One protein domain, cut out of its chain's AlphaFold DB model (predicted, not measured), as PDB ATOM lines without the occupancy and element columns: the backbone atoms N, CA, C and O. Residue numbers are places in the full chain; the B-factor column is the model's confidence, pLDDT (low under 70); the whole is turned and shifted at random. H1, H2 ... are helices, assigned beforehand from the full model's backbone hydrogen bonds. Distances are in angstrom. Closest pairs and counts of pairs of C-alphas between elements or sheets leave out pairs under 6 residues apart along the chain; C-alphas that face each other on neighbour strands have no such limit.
ATOM      1  N   ASP A  25     -89.859  25.442 -63.586       87.12
ATOM      2  CA  ASP A  25     -90.988  25.015 -62.797       87.12
ATOM      3  C   ASP A  25     -90.436  24.214 -61.625       87.12
ATOM      4  O   ASP A  25     -89.565  23.360 -61.780       87.12
ATOM      5  N   ILE A  26     -90.978  24.430 -60.428       88.62
ATOM      6  CA  ILE A  26     -90.541  23.702 -59.224       88.62
ATOM      7  C   ILE A  26     -90.539  22.183 -59.481       88.62
ATOM      8  O   ILE A  26     -89.677  21.455 -58.997       88.62
ATOM      9  N   LYS A  27     -91.474  21.702 -60.307       87.06
ATOM     10  CA  LYS A  27     -91.549  20.301 -60.734       87.06
ATOM     11  C   LYS A  27     -90.387  19.867 -61.634       87.06
ATOM     12  O   LYS A  27     -89.955  18.728 -61.485       87.06
ATOM     13  N   SER A  28     -89.916  20.699 -62.565       89.50
ATOM     14  CA  SER A  28     -88.750  20.360 -63.395       89.50
ATOM     15  C   SER A  28     -87.479  20.391 -62.554       89.50
ATOM     16  O   SER A  28     -86.744  19.414 -62.571       89.50
ATOM     17  N   ILE A  29     -87.314  21.398 -61.687       90.31
ATOM     18  CA  ILE A  29     -86.184  21.480 -60.747       90.31
ATOM     19  C   ILE A  29     -86.119  20.235 -59.852       90.31
ATOM     20  O   ILE A  29     -85.060  19.635 -59.702       90.31
ATOM     21  N   LEU A  30     -87.239  19.806 -59.258       87.12
ATOM     22  CA  LEU A  30     -87.268  18.607 -58.408       87.12
ATOM     23  C   LEU A  30     -86.907  17.331 -59.179       87.12
ATOM     24  O   LEU A  30     -86.203  16.478 -58.637       87.12
ATOM     25  N   LYS A  31     -87.360  17.207 -60.432       86.88
ATOM     26  CA  LYS A  31     -86.989  16.087 -61.309       86.88
ATOM     27  C   LYS A  31     -85.508  16.123 -61.668       86.88
ATOM     28  O   LYS A  31     -84.865  15.080 -61.633       86.88
ATOM     29  N   ASP A  32     -84.961  17.298 -61.950       84.00
ATOM     30  CA  ASP A  32     -83.544  17.472 -62.262       84.00
ATOM     31  C   ASP A  32     -82.677  17.171 -61.036       84.00
ATOM     32  O   ASP A  32     -81.656  16.502 -61.161       84.00
ATOM     33  N   ILE A  33     -83.114  17.557 -59.832       85.56
ATOM     34  CA  ILE A  33     -82.469  17.181 -58.563       85.56
ATOM     35  C   ILE A  33     -82.507  15.662 -58.357       85.56
ATOM     36  O   ILE A  33     -81.498  15.074 -57.964       85.56
ATOM     37  N   GLU A  34     -83.638  15.004 -58.621       82.69
ATOM     38  CA  GLU A  34     -83.745  13.541 -58.543       82.69
ATOM     39  C   GLU A  34     -82.836  12.854 -59.576       82.69
ATOM     40  O   GLU A  34     -82.172  11.859 -59.264       82.69
ATOM     41  N   PHE A  35     -82.756  13.402 -60.789       80.12
ATOM     42  CA  PHE A  35     -81.920  12.905 -61.877       80.12
ATOM     43  C   PHE A  35     -80.421  13.090 -61.601       80.12
ATOM     44  O   PHE A  35     -79.652  12.134 -61.715       80.12
ATOM     45  N   LEU A  36     -79.998  14.280 -61.169       80.88
ATOM     46  CA  LEU A  36     -78.634  14.580 -60.712       80.88
ATOM     47  C   LEU A  36     -78.260  13.700 -59.516       80.88
ATOM     48  O   LEU A  36     -77.189  13.089 -59.491       80.88
ATOM     49  N   GLY A  37     -79.187  13.569 -58.567       76.19
ATOM     50  CA  GLY A  37     -79.064  12.683 -57.420       76.19
ATOM     51  C   GLY A  37     -78.901  11.222 -57.828       76.19
ATOM     52  O   GLY A  37     -78.137  10.517 -57.188       76.19
ATOM     53  N   SER A  38     -79.544  10.777 -58.910       72.94
ATOM     54  CA  SER A  38     -79.436   9.410 -59.438       72.94
ATOM     55  C   SER A  38     -78.175   9.177 -60.275       72.94
ATOM     56  O   SER A  38     -77.625   8.078 -60.247       72.94
ATOM     57  N   SER A  39     -77.700  10.194 -60.998       75.25
ATOM     58  CA  SER A  39     -76.567  10.084 -61.929       75.25
ATOM     59  C   SER A  39     -75.230   9.910 -61.205       75.25
ATOM     60  O   SER A  39     -74.348   9.213 -61.698       75.25
ATOM     61  N   HIS A  40     -75.097  10.473 -60.001       82.25
ATOM     62  CA  HIS A  40     -73.911  10.308 -59.153       82.25
ATOM     63  C   HIS A  40     -74.006   9.140 -58.156       82.25
ATOM     64  O   HIS A  40     -73.105   8.954 -57.332       82.25
ATOM     65  N   MET A  41     -75.076   8.341 -58.201       86.31
ATOM     66  CA  MET A  41     -75.233   7.215 -57.281       86.31
ATOM     67  C   MET A  41     -74.376   6.033 -57.708       86.31
ATOM     68  O   MET A  41     -74.483   5.502 -58.811       86.31
ATOM     69  N   THR A  42     -73.592   5.535 -56.761       89.56
ATOM     70  CA  THR A  42     -72.976   4.218 -56.892       89.56
ATOM     71  C   THR A  42     -74.061   3.140 -56.954       89.56
ATOM     72  O   THR A  42     -75.128   3.261 -56.342       89.56
ATOM     73  N   TRP A  43     -73.770   2.028 -57.633       89.62
ATOM     74  CA  TRP A  43     -74.659   0.859 -57.685       89.62
ATOM     75  C   TRP A  43     -75.156   0.426 -56.294       89.62
ATOM     76  O   TRP A  43     -76.335   0.123 -56.107       89.62
ATOM     77  N   LYS A  44     -74.267   0.466 -55.293       91.31
ATOM     78  CA  LYS A  44     -74.583   0.149 -53.895       91.31
ATOM     79  C   LYS A  44     -75.678   1.059 -53.336       91.31
ATOM     80  O   LYS A  44     -76.650   0.567 -52.772       91.31
ATOM     81  N   GLN A  45     -75.560   2.369 -53.544       90.12
ATOM     82  CA  GLN A  45     -76.563   3.327 -53.080       90.12
ATOM     83  C   GLN A  45     -77.904   3.136 -53.800       90.12
ATOM     84  O   GLN A  45     -78.952   3.180 -53.154       90.12
ATOM     85  N   LYS A  46     -77.884   2.843 -55.108       90.38
ATOM     86  CA  LYS A  46     -79.100   2.533 -55.877       90.38
ATOM     87  C   LYS A  46     -79.838   1.321 -55.297       90.38
ATOM     88  O   LYS A  46     -81.044   1.397 -55.057       90.38
ATOM     89  N   LYS A  47     -79.113   0.236 -54.997       92.62
ATOM     90  CA  LYS A  47     -79.689  -0.958 -54.354       92.62
ATOM     91  C   LYS A  47     -80.201  -0.676 -52.944       92.62
ATOM     92  O   LYS A  47     -81.256  -1.185 -52.582       92.62
ATOM     93  N   ASP A  48     -79.515   0.156 -52.168       91.81
ATOM     94  CA  ASP A  48     -79.982   0.537 -50.833       91.81
ATOM     95  C   ASP A  48     -81.292   1.339 -50.884       91.81
ATOM     96  O   ASP A  48     -82.181   1.112 -50.058       91.81
ATOM     97  N   LEU A  49     -81.454   2.247 -51.853       91.00
ATOM     98  CA  LEU A  49     -82.715   2.973 -52.050       91.00
ATOM     99  C   LEU A  49     -83.855   2.042 -52.466       91.00
ATOM    100  O   LEU A  49     -84.962   2.158 -51.942       91.00
ATOM    101  N   GLU A  50     -83.591   1.100 -53.364       90.94
ATOM    102  CA  GLU A  50     -84.568   0.087 -53.760       90.94
ATOM    103  C   GLU A  50     -84.980  -0.790 -52.569       90.94
ATOM    104  O   GLU A  50     -86.169  -0.947 -52.301       90.94
ATOM    105  N   ASN A  51     -84.014  -1.264 -51.775       93.69
ATOM    106  CA  ASN A  51     -84.278  -2.036 -50.561       93.69
ATOM    107  C   ASN A  51     -85.141  -1.245 -49.564       93.69
ATOM    108  O   ASN A  51     -86.065  -1.797 -48.969       93.69
ATOM    109  N   LYS A  52     -84.894   0.063 -49.404       92.75
ATOM    110  CA  LYS A  52     -85.737   0.939 -48.571       92.75
ATOM    111  C   LYS A  52     -87.165   1.044 -49.107       92.75
ATOM    112  O   LYS A  52     -88.103   1.000 -48.309       92.75
ATOM    113  N   LYS A  53     -87.346   1.156 -50.428       93.75
ATOM    114  CA  LYS A  53     -88.677   1.157 -51.061       93.75
ATOM    115  C   LYS A  53     -89.400  -0.166 -50.797       93.75
ATOM    116  O   LYS A  53     -90.527  -0.140 -50.318       93.75
ATOM    117  N   VAL A  54     -88.730  -1.303 -50.995       95.25
ATOM    118  CA  VAL A  54     -89.283  -2.642 -50.716       95.25
ATOM    119  C   VAL A  54     -89.734  -2.772 -49.258       95.25
ATOM    120  O   VAL A  54     -90.844  -3.230 -49.001       95.25
ATOM    121  N   VAL A  55     -88.924  -2.315 -48.299       95.62
ATOM    122  CA  VAL A  55     -89.286  -2.338 -46.870       95.62
ATOM    123  C   VAL A  55     -90.462  -1.408 -46.560       95.62
ATOM    124  O   VAL A  55     -91.344  -1.771 -45.786       95.62
ATOM    125  N   SER A  56     -90.521  -0.234 -47.195       93.19
ATOM    126  CA  SER A  56     -91.627   0.723 -47.022       93.19
ATOM    127  C   SER A  56     -92.959   0.178 -47.544       93.19
ATOM    128  O   SER A  56     -94.008   0.493 -46.989       93.19
ATOM    129  N   LEU A  57     -92.917  -0.680 -48.567       96.12
ATOM    130  CA  LEU A  57     -94.074  -1.395 -49.113       96.12
ATOM    131  C   LEU A  57     -94.467  -2.642 -48.293       96.12
ATOM    132  O   LEU A  57     -95.328  -3.407 -48.715       96.12
ATOM    133  N   GLY A  58     -93.848  -2.865 -47.127       94.88
ATOM    134  CA  GLY A  58     -94.142  -4.001 -46.246       94.88
ATOM    135  C   GLY A  58     -93.244  -5.223 -46.459       94.88
ATOM    136  O   GLY A  58     -93.462  -6.266 -45.841       94.88
ATOM    137  N   GLY A  59     -92.213  -5.114 -47.299       95.38
ATOM    138  CA  GLY A  59     -91.184  -6.139 -47.432       95.38
ATOM    139  C   GLY A  59     -90.364  -6.313 -46.149       95.38
ATOM    140  O   GLY A  59     -90.174  -5.386 -45.359       95.38
ATOM    141  N   LYS A  60     -89.833  -7.521 -45.934       94.56
ATOM    142  CA  LYS A  60     -88.949  -7.795 -44.792       94.56
ATOM    143  C   LYS A  60     -87.601  -7.080 -44.983       94.56
ATOM    144  O   LYS A  60     -87.042  -7.134 -46.077       94.56
ATOM    145  N   PRO A  61     -87.039  -6.451 -43.936       93.25
ATOM    146  CA  PRO A  61     -85.725  -5.826 -44.021       93.25
ATOM    147  C   PRO A  61     -84.619  -6.863 -44.223       93.25
ATOM    148  O   PRO A  61     -84.680  -7.975 -43.693       93.25
ATOM    149  N   LEU A  62     -83.576  -6.477 -44.964       91.06
ATOM    150  CA  LEU A  62     -82.432  -7.344 -45.221       91.06
ATOM    151  C   LEU A  62     -81.692  -7.675 -43.915       91.06
ATOM    152  O   LEU A  62     -81.397  -6.799 -43.096       91.06
ATOM    153  N   LYS A  63     -81.365  -8.957 -43.733       92.62
ATOM    154  CA  LYS A  63     -80.626  -9.448 -42.569       92.62
ATOM    155  C   LYS A  63     -79.208  -8.872 -42.562       92.62
ATOM    156  O   LYS A  63     -78.463  -9.025 -43.525       92.62
ATOM    157  N   LYS A  64     -78.819  -8.245 -41.452       89.06
ATOM    158  CA  LYS A  64     -77.450  -7.753 -41.247       89.06
ATOM    159  C   LYS A  64     -76.507  -8.911 -40.900       89.06
ATOM    160  O   LYS A  64     -76.921  -9.884 -40.264       89.06
TER     161      LYS A  64
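This is residues 25 to 64 of the 153 residues of an uncharacterized protein of Salvia splendens (UniProt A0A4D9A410). Two helices make an open, flat V, H1 and H2 as its arms, with the tight link between them at the point. The arms draw near each other only at that end, and after H2 residues 57 to 64 fold back as a tail on the side of H2 away from H1. The printed part has 40 residues with two named helices, H1 then H2, and no named strand; the class is all helix. It is only just loose, close to extended, with a radius of gyration of the C-alphas of 13.1 A and spans of 40 by 22 by 8 A.

H1, residues 26 to 39, and H2, residues 43 to 56, are close but not clearly touching, with 1 pair of C-alphas within 8 A, those of Ser 38 and Lys 46 at 7.8 A. They run opposite ways at a steep tilt of 57 degrees. In both helices every O i to N i+4 pair is within hydrogen-bond range.

H1 begins at C-alpha 26 (-90.541, 23.702, -59.224) and is 19.7 A long. H2 is 20.0 A long and ends at C-alpha 56 (-91.627, 0.723, -47.022).

The C-alphas farthest apart, those of Asp 25 and Lys 64, are 41.5 A apart. The printed part has no cut, and no printed residue is under 70 in pLDDT.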